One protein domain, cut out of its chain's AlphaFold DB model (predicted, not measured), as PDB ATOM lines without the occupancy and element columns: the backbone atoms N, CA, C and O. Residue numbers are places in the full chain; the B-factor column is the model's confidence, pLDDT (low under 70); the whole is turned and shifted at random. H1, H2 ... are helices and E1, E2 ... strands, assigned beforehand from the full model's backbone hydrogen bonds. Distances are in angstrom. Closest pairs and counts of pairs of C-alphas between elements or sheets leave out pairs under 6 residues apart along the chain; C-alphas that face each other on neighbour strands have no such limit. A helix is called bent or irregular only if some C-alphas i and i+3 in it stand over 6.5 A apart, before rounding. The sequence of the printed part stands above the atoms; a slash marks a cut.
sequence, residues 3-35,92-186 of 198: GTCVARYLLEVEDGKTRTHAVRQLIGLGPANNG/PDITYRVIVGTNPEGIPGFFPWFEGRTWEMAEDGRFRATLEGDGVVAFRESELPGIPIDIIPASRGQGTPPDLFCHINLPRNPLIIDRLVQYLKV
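AT A GLANCE: This is residues 3 to 35 and 92 to 186 of the 198 residues of the protein "Acetyltransferase" of Methanomicrobiales archaeon (UniProt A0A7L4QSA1). A small sheet of three parallel strands, E1, E2 and E5, has the long helix H4 running along one face, while H1 sits by its edge strand E1 and the hairpin of E3 and E4 lies away from the sheet. The short helices H2 and H3 only graze the sheet. The printed part has 128 residues, with four named helices and five named strands in the order H1 E1 E2 E3 E4 H2 E5 H3 H4; the class is mixed, with under half of the residues in named elements. The whole is compact, with a radius of gyration of the C-alphas of 15.5 A, and flat, spanning 47 by 39 by 21 A.

HOW THE PARTS SIT: H1, residues 3 to 14, only grazes the sheet with residues 3 to 11; its closest C-alpha pair with E1, residues 25 to 29, is Thr 4 and Gly 28, 5.4 A apart. E1 is parallel to E2, residues 95 to 102, at 12 degrees, with N 28 and O 97 2.8 A apart, within hydrogen-bond range. E3, residues 118 to 121, and E4, residues 127 to 130, form an antiparallel hairpin at 142 degrees, with N 120 and O 128 at 2.9 A. H2, residues 139 to 142, is near E3, with 6 pairs of C-alphas within 10 A. E5, residues 149 to 153, is parallel to E2 at 27 degrees, with N 150 and O 98 at 2.8 A; the order is E1, E2, E5. H3, residues 162 to 165, comes closest to E2 at the C-alphas of Gly 101 and Phe 165, 4.8 A apart. H4, residues 174 to 185, makes two layers with the sheet, a helix on one face: it lies over E2 at a height over the sheet of 9.7 A, along the strands at 9 degrees to E2 on the local plane. Every O i to N i+4 pair is within hydrogen-bond range in H4 and 7 of 8 in H1; H2 and H3 are too short for such a pair.

IN THESE COORDINATES: H1 begins at C-alpha 3 (283.702, 325.720, 300.660) and is 15.3 A long; it is neither bent nor irregular, but only just: C-alphas 11 and 14 are 6.2 A apart. E2, the longest strand, runs 23.3 A from C-alpha 95 (270.460, 332.933, 292.990). H4 is 16.3 A long and ends at C-alpha 185 (267.609, 322.072, 286.031).

THE WHOLE: The C-alphas of Thr 18 and Gly 157 are the two farthest apart, 48.7 A. Residues 36 to 91 are not printed; C-alphas 35 and 92 are 22.1 A apart across the cut. The link from E2 to E3 is long, with 15 residues. The mean pLDDT of the printed part is 95.1, and no printed residue is under 70.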
ATOM      1  N   GLY A   3     283.615 325.413 302.094       95.44
ATOM      2  CA  GLY A   3     283.702 325.720 300.660       95.44
ATOM      3  C   GLY A   3     282.672 326.757 300.188       95.44
ATOM      4  O   GLY A   3     282.982 327.590 299.343       95.44
ATOM      5  N   THR A   4     281.475 326.788 300.786       96.50
ATOM      6  CA  THR A   4     280.477 327.834 300.505       96.50
ATOM      7  C   THR A   4     280.913 329.193 301.046       96.50
ATOM      8  O   THR A   4     280.700 330.200 300.380       96.50
ATOM      9  N   CYS A   5     281.548 329.236 302.220       95.69
ATOM     10  CA  CYS A   5     282.064 330.479 302.799       95.69
ATOM     11  C   CYS A   5     283.200 331.041 301.943       95.69
ATOM     12  O   CYS A   5     283.192 332.228 301.644       95.69
ATOM     13  N   VAL A   6     284.108 330.181 301.467       96.56
ATOM     14  CA  VAL A   6     285.183 330.556 300.534       96.56
ATOM     15  C   VAL A   6     284.608 331.096 299.222       96.56
ATOM     16  O   VAL A   6     285.009 332.167 298.775       96.56
ATOM     17  N   ALA A   7     283.630 330.404 298.627       97.62
ATOM     18  CA  ALA A   7     282.984 330.860 297.398       97.62
ATOM     19  C   ALA A   7     282.282 332.214 297.584       97.62
ATOM     20  O   ALA A   7     282.449 333.112 296.765       97.62
ATOM     21  N   ARG A   8     281.540 332.395 298.684       97.56
ATOM     22  CA  ARG A   8     280.935 333.691 299.012       97.56
ATOM     23  C   ARG A   8     281.993 334.763 299.251       97.56
ATOM     24  O   ARG A   8     281.812 335.883 298.810       97.56
ATOM     25  N   TYR A   9     283.100 334.446 299.909       97.44
ATOM     26  CA  TYR A   9     284.152 335.426 300.154       97.44
ATOM     27  C   TYR A   9     284.749 335.927 298.834       97.44
ATOM     28  O   TYR A   9     284.847 337.131 298.618       97.44
ATOM     29  N   LEU A  10     285.039 335.016 297.903       97.56
ATOM     30  CA  LEU A  10     285.463 335.385 296.554       97.56
ATOM     31  C   LEU A  10     284.431 336.289 295.857       97.56
ATOM     32  O   LEU A  10     284.800 337.315 295.300       97.56
ATOM     33  N   LEU A  11     283.146 335.929 295.888       97.88
ATOM     34  CA  LEU A  11     282.107 336.607 295.102       97.88
ATOM     35  C   LEU A  11     281.619 337.928 295.706       97.88
ATOM     36  O   LEU A  11     281.328 338.861 294.960       97.88
ATOM     37  N   GLU A  12     281.514 337.997 297.031       97.69
ATOM     38  CA  GLU A  12     280.910 339.121 297.752       97.69
ATOM     39  C   GLU A  12     281.952 340.089 298.306       97.69
ATOM     40  O   GLU A  12     281.712 341.295 298.353       97.69
ATOM     41  N   VAL A  13     283.107 339.575 298.734       97.19
ATOM     42  CA  VAL A  13     284.141 340.386 299.385       97.19
ATOM     43  C   VAL A  13     285.200 340.824 298.378       97.19
ATOM     44  O   VAL A  13     285.481 342.016 298.288       97.19
ATOM     45  N   GLU A  14     285.782 339.882 297.635       97.44
ATOM     46  CA  GLU A  14     286.882 340.177 296.706       97.44
ATOM     47  C   GLU A  14     286.366 340.715 295.359       97.44
ATOM     48  O   GLU A  14     286.810 341.764 294.900       97.44
ATOM     49  N   ASP A  15     285.384 340.046 294.745       96.50
ATOM     50  CA  ASP A  15     284.785 340.482 293.474       96.50
ATOM     51  C   ASP A  15     283.741 341.598 293.678       96.50
ATOM     52  O   ASP A  15     283.665 342.565 292.913       96.50
ATOM     53  N   GLY A  16     282.948 341.478 294.746       93.06
ATOM     54  CA  GLY A  16     282.053 342.503 295.275       93.06
ATOM     55  C   GLY A  16     281.217 343.226 294.215       93.06
ATOM     56  O   GLY A  16     280.390 342.637 293.518       93.06
ATOM     57  N   LYS A  17     281.404 344.549 294.113       92.56
ATOM     58  CA  LYS A  17     280.668 345.399 293.157       92.56
ATOM     59  C   LYS A  17     281.231 345.357 291.739       92.56
ATOM     60  O   LYS A  17     280.519 345.752 290.821       92.56
ATOM     61  N   THR A  18     282.467 344.894 291.559       93.69
ATOM     62  CA  THR A  18     283.103 344.791 290.241       93.69
ATOM     63  C   THR A  18     282.465 343.674 289.422       93.69
ATOM     64  O   THR A  18     282.275 343.839 288.219       93.69
ATOM     65  N   ARG A  19     282.061 342.578 290.082       92.38
ATOM     66  CA  ARG A  19     281.282 341.474 289.489       92.38
ATOM     67  C   ARG A  19     281.923 340.881 288.230       92.38
ATOM     68  O   ARG A  19     281.243 340.582 287.250       92.38
ATOM     69  N   THR A  20     283.240 340.712 288.258       94.94
ATOM     70  CA  THR A  20     284.029 340.099 287.182       94.94
ATOM     71  C   THR A  20     283.707 338.616 287.003       94.94
ATOM     72  O   THR A  20     283.824 338.088 285.896       94.94
ATOM     73  N   HIS A  21     283.247 337.939 288.060       94.25
ATOM     74  CA  HIS A  21     282.798 336.556 287.981       94.25
ATOM     75  C   HIS A  21     281.315 336.475 287.600       94.25
ATOM     76  O   HIS A  21     280.425 336.898 288.346       94.25
ATOM     77  N   ALA A  22     281.048 335.863 286.442       93.50
ATOM     78  CA  ALA A  22     279.703 335.558 285.969       93.50
ATOM     79  C   ALA A  22     279.166 334.294 286.662       93.50
ATOM     80  O   ALA A  22     279.401 333.168 286.218       93.50
ATOM     81  N   VAL A  23     278.437 334.480 287.764       95.62
ATOM     82  CA  VAL A  23     277.836 333.389 288.542       95.62
ATOM     83  C   VAL A  23     276.320 333.501 288.502       95.62
ATOM     84  O   VAL A  23     275.758 334.480 288.968       95.62
ATOM     85  N   ARG A  24     275.640 332.471 287.986       94.56
ATOM     86  CA  ARG A  24     274.165 332.437 287.985       94.56
ATOM     87  C   ARG A  24     273.568 332.047 289.339       94.56
ATOM     88  O   ARG A  24     272.460 332.449 289.679       94.56
ATOM     89  N   GLN A  25     274.251 331.168 290.070       96.06
ATOM     90  CA  GLN A  25     273.686 330.491 291.232       96.06
ATOM     91  C   GLN A  25     274.785 329.954 292.145       96.06
ATOM     92  O   GLN A  25     275.777 329.408 291.662       96.06
ATOM     93  N   LEU A  26     274.549 330.034 293.452       97.50
ATOM     94  CA  LEU A  26     275.375 329.424 294.487       97.50
ATOM     95  C   LEU A  26     274.499 328.536 295.382       97.50
ATOM     96  O   LEU A  26     273.626 329.031 296.095       97.50
ATOM     97  N   ILE A  27     274.733 327.218 295.343       97.81
ATOM     98  CA  ILE A  27     274.073 326.242 296.225       97.81
ATOM     99  C   ILE A  27     275.053 325.849 297.335       97.81
ATOM    100  O   ILE A  27     276.075 325.218 297.070       97.81
ATOM    101  N   GLY A  28     274.746 326.209 298.578       97.62
ATOM    102  CA  GLY A  28     275.491 325.772 299.757       97.62
ATOM    103  C   GLY A  28     274.895 324.509 300.370       97.62
ATOM    104  O   GLY A  28     273.692 324.455 300.600       97.62
ATOM    105  N   LEU A  29     275.734 323.517 300.678       97.75
ATOM    106  CA  LEU A  29     275.347 322.308 301.420       97.75
ATOM    107  C   LEU A  29     275.911 322.388 302.842       97.75
ATOM    108  O   LEU A  29     277.133 322.381 302.976       97.75
ATOM    109  N   GLY A  30     275.081 322.521 303.878       97.00
ATOM    110  CA  GLY A  30     275.518 322.733 305.270       97.00
ATOM    111  C   GLY A  30     276.544 323.869 305.436       97.00
ATOM    112  O   GLY A  30     277.661 323.613 305.895       97.00
ATOM    113  N   PRO A  31     276.318 325.086 304.901       97.44
ATOM    114  CA  PRO A  31     277.303 326.168 304.968       97.44
ATOM    115  C   PRO A  31     277.403 326.780 306.373       97.44
ATOM    116  O   PRO A  31     276.395 327.012 307.008       97.44
ATOM    117  N   ALA A  32     278.602 327.140 306.831       96.00
ATOM    118  CA  ALA A  32     278.792 327.891 308.081       96.00
ATOM    119  C   ALA A  32     278.786 329.412 307.808       96.00
ATOM    120  O   ALA A  32     279.766 330.112 308.056       96.00
ATOM    121  N   ASN A  33     277.704 329.911 307.202       96.31
ATOM    122  CA  ASN A  33     277.584 331.284 306.696       96.31
ATOM    123  C   ASN A  33     277.806 332.375 307.754       96.31
ATOM    124  O   ASN A  33     278.256 333.464 307.397       96.31
ATOM    125  N   ASN A  34     277.491 332.078 309.016       94.88
ATOM    126  CA  ASN A  34     277.652 332.970 310.165       94.88
ATOM    127  C   ASN A  34     278.742 332.475 311.135       94.88
ATOM    128  O   ASN A  34     278.720 332.804 312.320       94.88
ATOM    129  N   GLY A  35     279.689 331.676 310.634       95.31
ATOM    130  CA  GLY A  35     280.619 330.908 311.456       95.31
ATOM    131  C   GLY A  35     279.955 329.669 312.055       95.31
ATOM    132  O   GLY A  35     278.822 329.342 311.714       95.31
ATOM    133  N   PRO A  92     272.783 340.670 294.275       93.69
ATOM    134  CA  PRO A  92     271.420 340.511 293.769       93.69
ATOM    135  C   PRO A  92     271.347 339.779 292.419       93.69
ATOM    136  O   PRO A  92     270.268 339.367 292.012       93.69
ATOM    137  N   ASP A  93     272.471 339.637 291.711       94.50
ATOM    138  CA  ASP A  93     272.573 338.912 290.442       94.50
ATOM    139  C   ASP A  93     272.759 337.393 290.606       94.50
ATOM    140  O   ASP A  93     272.701 336.663 289.617       94.50
ATOM    141  N   ILE A  94     272.948 336.898 291.835       96.25
ATOM    142  CA  ILE A  94     273.164 335.478 292.124       96.25
ATOM    143  C   ILE A  94     271.919 334.883 292.781       96.25
ATOM    144  O   ILE A  94     271.403 335.387 293.775       96.25
ATOM    145  N   THR A  95     271.461 333.736 292.276       96.50
ATOM    146  CA  THR A  95     270.460 332.933 292.990       96.50
ATOM    147  C   THR A  95     271.132 332.125 294.099       96.50
ATOM    148  O   THR A  95     271.953 331.251 293.823       96.50
ATOM    149  N   TYR A  96     270.761 332.361 295.357       97.50
ATOM    150  CA  TYR A  96     271.267 331.579 296.489       97.50
ATOM    151  C   TYR A  96     270.299 330.462 296.876       97.50
ATOM    152  O   TYR A  96     269.072 330.621 296.870       97.50
ATOM    153  N   ARG A  97     270.873 329.316 297.235       97.50
ATOM    154  CA  ARG A  97     270.172 328.177 297.832       97.50
ATOM    155  C   ARG A  97     271.021 327.627 298.966       97.50
ATOM    156  O   ARG A  97     272.235 327.499 298.820       97.50
ATOM    157  N   VAL A  98     270.380 327.272 300.068       98.12
ATOM    158  CA  VAL A  98     271.020 326.607 301.201       98.12
ATOM    159  C   VAL A  98     270.278 325.304 301.434       98.12
ATOM    160  O   VAL A  98     269.065 325.330 301.588       98.12
ATOM    161  N   ILE A  99     270.996 324.186 301.435       98.12
ATOM    162  CA  ILE A  99     270.454 322.863 301.741       98.12
ATOM    163  C   ILE A  99     271.159 322.342 302.987       98.12
ATOM    164  O   ILE A  99     272.390 322.372 303.057       98.12
ATOM    165  N   VAL A 100     270.397 321.843 303.953       98.06
ATOM    166  CA  VAL A 100     270.917 321.240 305.186       98.06
ATOM    167  C   VAL A 100     270.214 319.915 305.464       98.06
ATOM    168  O   VAL A 100     269.060 319.721 305.084       98.06
ATOM    169  N   GLY A 101     270.913 319.002 306.132       97.19
ATOM    170  CA  GLY A 101     270.297 317.817 306.725       97.19
ATOM    171  C   GLY A 101     269.908 318.064 308.182       97.19
ATOM    172  O   GLY A 101     270.394 319.009 308.802       97.19
ATOM    173  N   THR A 102     269.026 317.232 308.740       97.75
ATOM    174  CA  THR A 102     268.627 317.342 310.155       97.75
ATOM    175  C   THR A 102     268.144 316.034 310.759       97.75
ATOM    176  O   THR A 102     267.778 315.108 310.038       97.75
ATOM    177  N   ASN A 103     268.131 315.974 312.090       97.69
ATOM    178  CA  ASN A 103     267.782 314.801 312.879       97.69
ATOM    179  C   ASN A 103     266.611 315.076 313.843       97.69
ATOM    180  O   ASN A 103     266.805 315.086 315.062       97.69
ATOM    181  N   PRO A 104     265.386 315.292 313.339       97.19
ATOM    182  CA  PRO A 104     264.252 315.697 314.170       97.19
ATOM    183  C   PRO A 104     263.845 314.613 315.178       97.19
ATOM    184  O   PRO A 104     263.320 314.919 316.243       97.19
ATOM    185  N   GLU A 105     264.120 313.343 314.871       96.88
ATOM    186  CA  GLU A 105     263.815 312.199 315.736       96.88
ATOM    187  C   GLU A 105     264.908 311.914 316.785       96.88
ATOM    188  O   GLU A 105     264.788 310.956 317.552       96.88
ATOM    189  N   GLY A 106     266.002 312.688 316.816       97.00
ATOM    190  CA  GLY A 106     267.097 312.483 317.769       97.00
ATOM    191  C   GLY A 106     267.770 311.113 317.640       97.00
ATOM    192  O   GLY A 106     268.124 310.491 318.638       97.00
ATOM    193  N   ILE A 107     267.917 310.605 316.414       97.69
ATOM    194  CA  ILE A 107     268.549 309.318 316.119       97.69
ATOM    195  C   ILE A 107     270.049 309.410 316.450       97.69
ATOM    196  O   ILE A 107     270.756 310.140 315.755       97.69
ATOM    197  N   PRO A 108     270.590 308.648 317.422       97.19
ATOM    198  CA  PRO A 108     272.002 308.779 317.799       97.19
ATOM    199  C   PRO A 108     272.970 308.477 316.650       97.19
ATOM    200  O   PRO A 108     274.006 309.120 316.513       97.19
ATOM    201  N   GLY A 109     272.593 307.533 315.780       96.31
ATOM    202  CA  GLY A 109     273.364 307.143 314.600       96.31
ATOM    203  C   GLY A 109     273.494 308.223 313.521       96.31
ATOM    204  O   GLY A 109     274.336 308.068 312.650       96.31
ATOM    205  N   PHE A 110     272.711 309.306 313.574       97.94
ATOM    206  CA  PHE A 110     272.821 310.419 312.625       97.94
ATOM    207  C   PHE A 110     274.207 311.072 312.674       97.94
ATOM    208  O   PHE A 110     274.855 311.245 311.651       97.94
ATOM    209  N   PHE A 111     274.687 311.394 313.875       97.88
ATOM    210  CA  PHE A 111     276.036 311.907 314.103       97.88
ATOM    211  C   PHE A 111     276.540 311.374 315.451       97.88
ATOM    212  O   PHE A 111     276.372 312.033 316.483       97.88
ATOM    213  N   PRO A 112     277.116 310.158 315.478       97.06
ATOM    214  CA  PRO A 112     277.352 309.412 316.717       97.06
ATOM    215  C   PRO A 112     278.207 310.146 317.751       97.06
ATOM    216  O   PRO A 112     277.982 310.013 318.952       97.06
ATOM    217  N   TRP A 113     279.156 310.968 317.302       97.00
ATOM    218  CA  TRP A 113     280.077 311.696 318.178       97.00
ATOM    219  C   TRP A 113     279.377 312.724 319.073       97.00
ATOM    220  O   TRP A 113     279.865 313.037 320.158       97.00
ATOM    221  N   PHE A 114     278.204 313.207 318.679       97.12
ATOM    222  CA  PHE A 114     277.374 314.072 319.516       97.12
ATOM    223  C   PHE A 114     275.980 313.484 319.729       97.12
ATOM    224  O   PHE A 114     275.017 314.227 319.882       97.12
ATOM    225  N   GLU A 115     275.863 312.151 319.732       97.50
ATOM    226  CA  GLU A 115     274.600 311.445 319.994       97.50
ATOM    227  C   GLU A 115     273.463 311.902 319.062       97.50
ATOM    228  O   GLU A 115     272.300 312.002 319.451       97.50
ATOM    229  N   GLY A 116     273.808 312.212 317.809       97.44
ATOM    230  CA  GLY A 116     272.872 312.700 316.801       97.44
ATOM    231  C   GLY A 116     272.493 314.178 316.924       97.44
ATOM    232  O   GLY A 116     271.620 314.626 316.184       97.44
ATOM    233  N   ARG A 117     273.113 314.937 317.832       98.12
ATOM    234  CA  ARG A 117     272.853 316.368 318.044       98.12
ATOM    235  C   ARG A 117     273.914 317.240 317.381       98.12
ATOM    236  O   ARG A 117     274.988 316.778 317.010       98.12
ATOM    237  N   THR A 118     273.607 318.526 317.290       98.25
ATOM    238  CA  THR A 118     274.513 319.582 316.831       98.25
ATOM    239  C   THR A 118     274.777 320.548 317.974       98.25
ATOM    240  O   THR A 118     273.868 320.828 318.755       98.25
ATOM    241  N   TRP A 119     275.997 321.062 318.090       97.50
ATOM    242  CA  TRP A 119     276.293 322.133 319.037       97.50
ATOM    243  C   TRP A 119     276.000 323.490 318.421       97.50
ATOM    244  O   TRP A 119     276.356 323.746 317.277       97.50
ATOM    245  N   GLU A 120     275.401 324.369 319.213       95.50
ATOM    246  CA  GLU A 120     275.190 325.761 318.856       95.50
ATOM    247  C   GLU A 120     275.512 326.676 320.048       95.50
ATOM    248  O   GLU A 120     275.410 326.276 321.206       95.50
ATOM    249  N   MET A 121     275.909 327.913 319.768       91.31
ATOM    250  CA  MET A 121     276.225 328.961 320.745       91.31
ATOM    251  C   MET A 121     275.038 329.916 320.954       91.31
ATOM    252  O   MET A 121     274.794 330.781 320.116       91.31
ATOM    253  N   ALA A 122     274.273 329.777 322.031       84.31
ATOM    254  CA  ALA A 122     273.153 330.661 322.361       84.31
ATOM    255  C   ALA A 122     273.557 332.155 322.401       84.31
ATOM    256  O   ALA A 122     274.737 332.490 322.432       84.31
ATOM    257  N   GLU A 123     272.572 333.060 322.391       81.12
ATOM    258  CA  GLU A 123     272.802 334.520 322.369       81.12
ATOM    259  C   GLU A 123     273.649 335.028 323.547       81.12
ATOM    260  O   GLU A 123     274.324 336.044 323.441       81.12
ATOM    261  N   ASP A 124     273.648 334.293 324.657       83.38
ATOM    262  CA  ASP A 124     274.452 334.564 325.849       83.38
ATOM    263  C   ASP A 124     275.888 334.001 325.774       83.38
ATOM    264  O   ASP A 124     276.613 334.015 326.768       83.38
ATOM    265  N   GLY A 125     276.294 333.475 324.615       82.56
ATOM    266  CA  GLY A 125     277.603 332.869 324.383       82.56
ATOM    267  C   GLY A 125     277.743 331.439 324.911       82.56
ATOM    268  O   GLY A 125     278.803 330.836 324.753       82.56
ATOM    269  N   ARG A 126     276.706 330.852 325.529       90.19
ATOM    270  CA  ARG A 126     276.778 329.477 326.047       90.19
ATOM    271  C   ARG A 126     276.526 328.447 324.956       90.19
ATOM    272  O   ARG A 126     275.662 328.612 324.101       90.19
ATOM    273  N   PHE A 127     277.217 327.317 325.045       94.44
ATOM    274  CA  PHE A 127     276.977 326.183 324.158       94.44
ATOM    275  C   PHE A 127     275.779 325.353 324.621       94.44
ATOM    276  O   PHE A 127     275.656 325.017 325.800       94.44
ATOM    277  N   ARG A 128     274.919 324.966 323.679       94.94
ATOM    278  CA  ARG A 128     273.826 324.011 323.892       94.94
ATOM    279  C   ARG A 128     273.751 323.018 322.737       94.94
ATOM    280  O   ARG A 128     274.113 323.338 321.609       94.94
ATOM    281  N   ALA A 129     273.279 321.812 323.028       96.00
ATOM    282  CA  ALA A 129     273.035 320.798 322.012       96.00
ATOM    283  C   ALA A 129     271.602 320.927 321.468       96.00
ATOM    284  O   ALA A 129     270.651 321.038 322.242       96.00
ATOM    285  N   THR A 130     271.442 320.860 320.150       96.94
ATOM    286  CA  THR A 130     270.167 321.000 319.432       96.94
ATOM    287  C   THR A 130     269.978 319.887 318.395       96.94
ATOM    288  O   THR A 130     270.937 319.219 318.001       96.94
ATOM    289  N   LEU A 131     268.734 319.664 317.967       97.56
ATOM    290  CA  LEU A 131     268.398 318.812 316.816       97.56
ATOM    291  C   LEU A 131     268.331 319.613 315.501       97.56
ATOM    292  O   LEU A 131     268.308 319.032 314.418       97.56
ATOM    293  N   GLU A 132     268.357 320.944 315.592       96.75
ATOM    294  CA  GLU A 132     268.304 321.882 314.464       96.75
ATOM    295  C   GLU A 132     269.688 322.088 313.835       96.75
ATOM    296  O   GLU A 132     270.270 323.173 313.851       96.75
ATOM    297  N   GLY A 133     270.249 321.008 313.301       97.44
ATOM    298  CA  GLY A 133     271.521 321.039 312.595       97.44
ATOM    299  C   GLY A 133     271.905 319.689 312.012       97.44
ATOM    300  O   GLY A 133     271.198 318.692 312.178       97.44
ATOM    301  N   ASP A 134     273.051 319.669 311.342       97.75
ATOM    302  CA  ASP A 134     273.549 318.509 310.601       97.75
ATOM    303  C   ASP A 134     274.628 317.697 311.350       97.75
ATOM    304  O   ASP A 134     275.324 316.870 310.764       97.75
ATOM    305  N   GLY A 135     274.767 317.906 312.659       97.44
ATOM    306  CA  GLY A 135     275.774 317.283 313.521       97.44
ATOM    307  C   GLY A 135     277.049 318.117 313.669       97.44
ATOM    308  O   GLY A 135     277.821 317.889 314.598       97.44
ATOM    309  N   VAL A 136     277.256 319.111 312.802       97.56
ATOM    310  CA  VAL A 136     278.428 320.003 312.824       97.56
ATOM    311  C   VAL A 136     278.002 321.469 312.801       97.56
ATOM    312  O   VAL A 136     278.541 322.263 313.566       97.56
ATOM    313  N   VAL A 137     277.038 321.820 311.948       97.88
ATOM    314  CA  VAL A 137     276.568 323.189 311.718       97.88
ATOM    315  C   VAL A 137     275.084 323.287 312.060       97.88
ATOM    316  O   VAL A 137     274.258 322.523 311.551       97.88
ATOM    317  N   ALA A 138     274.738 324.229 312.938       97.62
ATOM    318  CA  ALA A 138     273.346 324.506 313.291       97.62
ATOM    319  C   ALA A 138     272.629 325.283 312.170       97.62
ATOM    320  O   ALA A 138     273.261 325.993 311.386       97.62
ATOM    321  N   PHE A 139     271.300 325.215 312.087       96.06
ATOM    322  CA  PHE A 139     270.548 325.900 311.023       96.06
ATOM    323  C   PHE A 139     270.817 327.403 310.968       96.06
ATOM    324  O   PHE A 139     271.161 327.926 309.911       96.06
ATOM    325  N   ARG A 140     270.768 328.074 312.120       94.69
ATOM    326  CA  ARG A 140     271.075 329.507 312.260       94.69
ATOM    327  C   ARG A 140     272.482 329.890 311.776       94.69
ATOM    328  O   ARG A 140     272.730 330.997 311.308       94.69
ATOM    329  N   GLU A 141     273.426 328.956 311.848       96.44
ATOM    330  CA  GLU A 141     274.793 329.153 311.358       96.44
ATOM    331  C   GLU A 141     274.844 329.108 309.825       96.44
ATOM    332  O   GLU A 141     275.715 329.725 309.214       96.44
ATOM    333  N   SER A 142     273.866 328.442 309.201       97.50
ATOM    334  CA  SER A 142     273.675 328.361 307.750       97.50
ATOM    335  C   SER A 142     272.816 329.481 307.163       97.50
ATOM    336  O   SER A 142     272.781 329.625 305.939       97.50
ATOM    337  N   GLU A 143     272.142 330.279 307.987       95.69
ATOM    338  CA  GLU A 143     271.205 331.304 307.527       95.69
ATOM    339  C   GLU A 143     271.851 332.384 306.657       95.69
ATOM    340  O   GLU A 143     272.991 332.812 306.858       95.69
ATOM    341  N   LEU A 144     271.062 332.854 305.694       96.00
ATOM    342  CA  LEU A 144     271.343 334.011 304.858       96.00
ATOM    343  C   LEU A 144     270.116 334.930 304.860       96.00
ATOM    344  O   LEU A 144     268.997 334.428 304.724       96.00
ATOM    345  N   PRO A 145     270.287 336.261 304.961       94.00
ATOM    346  CA  PRO A 145     269.160 337.188 304.956       94.00
ATOM    347  C   PRO A 145     268.271 337.016 303.717       94.00
ATOM    348  O   PRO A 145     268.741 337.136 302.587       94.00
ATOM    349  N   GLY A 146     266.984 336.733 303.933       94.62
ATOM    350  CA  GLY A 146     265.987 336.596 302.864       94.62
ATOM    351  C   GLY A 146     266.083 335.319 302.021       94.62
ATOM    352  O   GLY A 146     265.311 335.176 301.073       94.62
ATOM    353  N   ILE A 147     266.987 334.387 302.340       96.38
ATOM    354  CA  ILE A 147     267.139 333.124 301.606       96.38
ATOM    355  C   ILE A 147     266.617 331.974 302.474       96.38
ATOM    356  O   ILE A 147     267.181 331.721 303.540       96.38
ATOM    357  N   PRO A 148     265.566 331.250 302.045       94.88
ATOM    358  CA  PRO A 148     265.060 330.117 302.806       94.88
ATOM    359  C   PRO A 148     266.083 328.977 302.838       94.88
ATOM    360  O   PRO A 148     266.776 328.709 301.848       94.88
ATOM    361  N   ILE A 149     266.138 328.282 303.974       96.25
ATOM    362  CA  ILE A 149     266.906 327.049 304.127       96.25
ATOM    363  C   ILE A 149     266.027 325.872 303.717       96.25
ATOM    364  O   ILE A 149     264.916 325.690 304.210       96.25
ATOM    365  N   ASP A 150     266.558 325.055 302.823       96.94
ATOM    366  CA  ASP A 150     265.968 323.802 302.404       96.94
ATOM    367  C   ASP A 150     266.428 322.673 303.331       96.94
ATOM    368  O   ASP A 150     267.571 322.211 303.271       96.94
ATOM    369  N   ILE A 151     265.543 322.279 304.239       97.25
ATOM    370  CA  ILE A 151     265.828 321.308 305.291       97.25
ATOM    371  C   ILE A 151     265.372 319.924 304.827       97.25
ATOM    372  O   ILE A 151     264.181 319.703 304.597       97.25
ATOM    373  N   ILE A 152     266.304 318.972 304.740       96.69
ATOM    374  CA  ILE A 152     266.000 317.569 304.435       96.69
ATOM    375  C   ILE A 152     266.148 316.726 305.712       96.69
ATOM    376  O   ILE A 152     267.274 316.468 306.150       96.69
ATOM    377  N   PRO A 153     265.038 316.289 306.334       96.62
ATOM    378  CA  PRO A 153     265.094 315.531 307.576       96.62
ATOM    379  C   PRO A 153     265.462 314.068 307.347       96.62
ATOM    380  O   PRO A 153     264.957 313.431 306.423       96.62
ATOM    381  N   ALA A 154     266.289 313.528 308.240       95.50
ATOM    382  CA  ALA A 154     266.427 312.096 308.430       95.50
ATOM    383  C   ALA A 154     265.181 311.546 309.133       95.50
ATOM    384  O   ALA A 154     264.683 312.141 310.090       95.50
ATOM    385  N   SER A 155     264.724 310.370 308.708       92.06
ATOM    386  CA  SER A 155     263.679 309.620 309.404       92.06
ATOM    387  C   SER A 155     263.997 308.132 309.435       92.06
ATOM    388  O   SER A 155     264.537 307.577 308.473       92.06
ATOM    389  N   ARG A 156     263.611 307.452 310.522       82.94
ATOM    390  CA  ARG A 156     263.791 305.995 310.670       82.94
ATOM    391  C   ARG A 156     263.064 305.180 309.592       82.94
ATOM    392  O   ARG A 156     263.466 304.053 309.326       82.94
ATOM    393  N   GLY A 157     262.019 305.733 308.972       79.88
ATOM    394  CA  GLY A 157     261.196 305.049 307.963       79.88
ATOM    395  C   GLY A 157     261.640 305.235 306.508       79.88
ATOM    396  O   GLY A 157     261.034 304.655 305.613       79.88
ATOM    397  N   GLN A 158     262.674 306.037 306.241       78.69
ATOM    398  CA  GLN A 158     262.997 306.508 304.886       78.69
ATOM    399  C   GLN A 158     263.860 305.535 304.063       78.69
ATOM    400  O   GLN A 158     264.244 305.848 302.937       78.69
ATOM    401  N   GLY A 159     264.236 304.380 304.629       84.50
ATOM    402  CA  GLY A 159     265.113 303.383 303.991       84.50
ATOM    403  C   GLY A 159     266.556 303.853 303.740       84.50
ATOM    404  O   GLY A 159     267.400 303.061 303.335       84.50
ATOM    405  N   THR A 160     266.850 305.129 304.002       90.94
ATOM    406  CA  THR A 160     268.165 305.756 303.862       90.94
ATOM    407  C   THR A 160     268.827 305.830 305.241       90.94
ATOM    408  O   THR A 160     268.181 306.308 306.177       90.94
ATOM    409  N   PRO A 161     270.087 305.385 305.399       94.88
ATOM    410  CA  PRO A 161     270.811 305.496 306.663       94.88
ATOM    411  C   PRO A 161     270.824 306.940 307.213       94.88
ATOM    412  O   PRO A 161     271.139 307.868 306.463       94.88
ATOM    413  N   PRO A 162     270.488 307.163 308.501       95.56
ATOM    414  CA  PRO A 162     270.419 308.505 309.091       95.56
ATOM    415  C   PRO A 162     271.734 309.289 309.020       95.56
ATOM    416  O   PRO A 162     271.716 310.510 308.892       95.56
ATOM    417  N   ASP A 163     272.875 308.605 309.061       96.50
ATOM    418  CA  ASP A 163     274.200 309.216 308.956       96.50
ATOM    419  C   ASP A 163     274.474 309.823 307.578       96.50
ATOM    420  O   ASP A 163     275.343 310.684 307.469       96.50
ATOM    421  N   LEU A 164     273.722 309.461 306.531       97.19
ATOM    422  CA  LEU A 164     273.815 310.138 305.234       97.19
ATOM    423  C   LEU A 164     273.267 311.568 305.272       97.19
ATOM    424  O   LEU A 164     273.538 312.345 304.365       97.19
ATOM    425  N   PHE A 165     272.492 311.942 306.285       97.50
ATOM    426  CA  PHE A 165     271.951 313.296 306.419       97.50
ATOM    427  C   PHE A 165     272.839 314.205 307.278       97.50
ATOM    428  O   PHE A 165     272.573 315.403 307.356       97.50
ATOM    429  N   CYS A 166     273.892 313.680 307.911       97.75
ATOM    430  CA  CYS A 166     274.823 314.516 308.663       97.75
ATOM    431  C   CYS A 166     275.825 315.232 307.755       97.75
ATOM    432  O   CYS A 166     276.055 314.845 306.607       97.75
ATOM    433  N   HIS A 167     276.491 316.236 308.311       97.75
ATOM    434  CA  HIS A 167     277.412 317.136 307.628       97.75
ATOM    435  C   HIS A 167     278.455 316.434 306.750       97.75
ATOM    436  O   HIS A 167     278.722 316.859 305.627       97.75
ATOM    437  N   ILE A 168     279.051 315.352 307.264       96.06
ATOM    438  CA  ILE A 168     280.160 314.638 306.613       96.06
ATOM    439  C   ILE A 168     279.679 313.918 305.350       96.06
ATOM    440  O   ILE A 168     280.380 313.887 304.337       96.06
ATOM    441  N   ASN A 169     278.478 313.345 305.404       97.06
ATOM    442  CA  ASN A 169     277.942 312.504 304.341       97.06
ATOM    443  C   ASN A 169     276.864 313.196 303.503       97.06
ATOM    444  O   ASN A 169     276.439 312.619 302.504       97.06
ATOM    445  N   LEU A 170     276.468 314.426 303.844       95.56
ATOM    446  CA  LEU A 170     275.451 315.199 303.132       95.56
ATOM    447  C   LEU A 170     275.663 315.213 301.603       95.56
ATOM    448  O   LEU A 170     274.698 314.976 300.876       95.56
ATOM    449  N   PRO A 171     276.896 315.386 301.070       95.69
ATOM    450  CA  PRO A 171     277.135 315.358 299.622       95.69
ATOM    451  C   PRO A 171     276.945 313.982 298.959       95.69
ATOM    452  O   PRO A 171     276.946 313.895 297.735       95.69
ATOM    453  N   ARG A 172     276.832 312.905 299.744       96.19
ATOM    454  CA  ARG A 172     276.644 311.516 299.284       96.19
ATOM    455  C   ARG A 172     275.192 311.053 299.403       96.19
ATOM    456  O   ARG A 172     274.877 309.937 298.999       96.19
ATOM    457  N   ASN A 173     274.316 311.875 299.974       97.00
ATOM    458  CA  ASN A 173     272.921 311.523 300.182       97.00
ATOM    459  C   ASN A 173     272.132 311.632 298.865       97.00
ATOM    460  O   ASN A 173     272.114 312.713 298.269       97.00
ATOM    461  N   PRO A 174     271.436 310.571 298.422       95.06
ATOM    462  CA  PRO A 174     270.699 310.592 297.159       95.06
ATOM    463  C   PRO A 174     269.610 311.674 297.120       95.06
ATOM    464  O   PRO A 174     269.442 312.325 296.096       95.06
ATOM    465  N   LEU A 175     268.938 311.957 298.239       95.38
ATOM    466  CA  LEU A 175     267.878 312.969 298.294       95.38
ATOM    467  C   LEU A 175     268.430 314.395 298.194       95.38
ATOM    468  O   LEU A 175     267.810 315.268 297.585       95.38
ATOM    469  N   ILE A 176     269.616 314.626 298.765       95.62
ATOM    470  CA  ILE A 176     270.338 315.898 298.629       95.62
ATOM    471  C   ILE A 176     270.799 316.080 297.183       95.62
ATOM    472  O   ILE A 176     270.642 317.163 296.620       95.62
ATOM    473  N   ILE A 177     271.339 315.021 296.569       96.44
ATOM    474  CA  ILE A 177     271.762 315.026 295.164       96.44
ATOM    475  C   ILE A 177     270.567 315.320 294.252       96.44
ATOM    476  O   ILE A 177     270.662 316.201 293.400       96.44
ATOM    477  N   ASP A 178     269.428 314.661 294.466       95.50
ATOM    478  CA  ASP A 178     268.209 314.896 293.690       95.50
ATOM    479  C   ASP A 178     267.739 316.349 293.806       95.50
ATOM    480  O   ASP A 178     267.437 316.989 292.795       95.50
ATOM    481  N   ARG A 179     267.746 316.911 295.020       95.38
ATOM    482  CA  ARG A 179     267.404 318.321 295.244       95.38
ATOM    483  C   ARG A 179     268.375 319.270 294.540       95.38
ATOM    484  O   ARG A 179     267.952 320.243 293.914       95.38
ATOM    485  N   LEU A 180     269.673 318.981 294.590       95.31
ATOM    486  CA  LEU A 180     270.691 319.753 293.883       95.31
ATOM    487  C   LEU A 180     270.468 319.701 292.365       95.31
ATOM    488  O   LEU A 180     270.466 320.742 291.711       95.31
ATOM    489  N   VAL A 181     270.201 318.520 291.804       95.44
ATOM    490  CA  VAL A 181     269.879 318.349 290.378       95.44
ATOM    491  C   VAL A 181     268.613 319.119 289.995       95.44
ATOM    492  O   VAL A 181     268.584 319.737 288.930       95.44
ATOM    493  N   GLN A 182     267.586 319.147 290.851       94.44
ATOM    494  CA  GLN A 182     266.385 319.962 290.631       94.44
ATOM    495  C   GLN A 182     266.729 321.456 290.523       94.44
ATOM    496  O   GLN A 182     266.346 322.095 289.541       94.44
ATOM    497  N   TYR A 183     267.524 322.000 291.452       94.19
ATOM    498  CA  TYR A 183     267.975 323.398 291.387       94.19
ATOM    499  C   TYR A 183     268.901 323.695 290.210       94.19
ATOM    500  O   TYR A 183     268.975 324.835 289.749       94.19
ATOM    501  N   LEU A 184     269.639 322.703 289.716       92.94
ATOM    502  CA  LEU A 184     270.463 322.880 288.526       92.94
ATOM    503  C   LEU A 184     269.623 322.916 287.245       92.94
ATOM    504  O   LEU A 184     269.975 323.675 286.343       92.94
ATOM    505  N   LYS A 185     268.531 322.140 287.179       90.31
ATOM    506  CA  LYS A 185     267.609 322.072 286.031       90.31
ATOM    507  C   LYS A 185     266.632 323.245 285.963       90.31
ATOM    508  O   LYS A 185     266.295 323.672 284.864       90.31
ATOM    509  N   VAL A 186     266.181 323.760 287.108       78.69
ATOM    510  CA  VAL A 186     265.240 324.889 287.195       78.69
ATOM    511  C   VAL A 186     265.861 326.000 288.048       78.69
ATOM    512  O   VAL A 186     265.607 326.071 289.250       78.69
TER     513      VAL A 186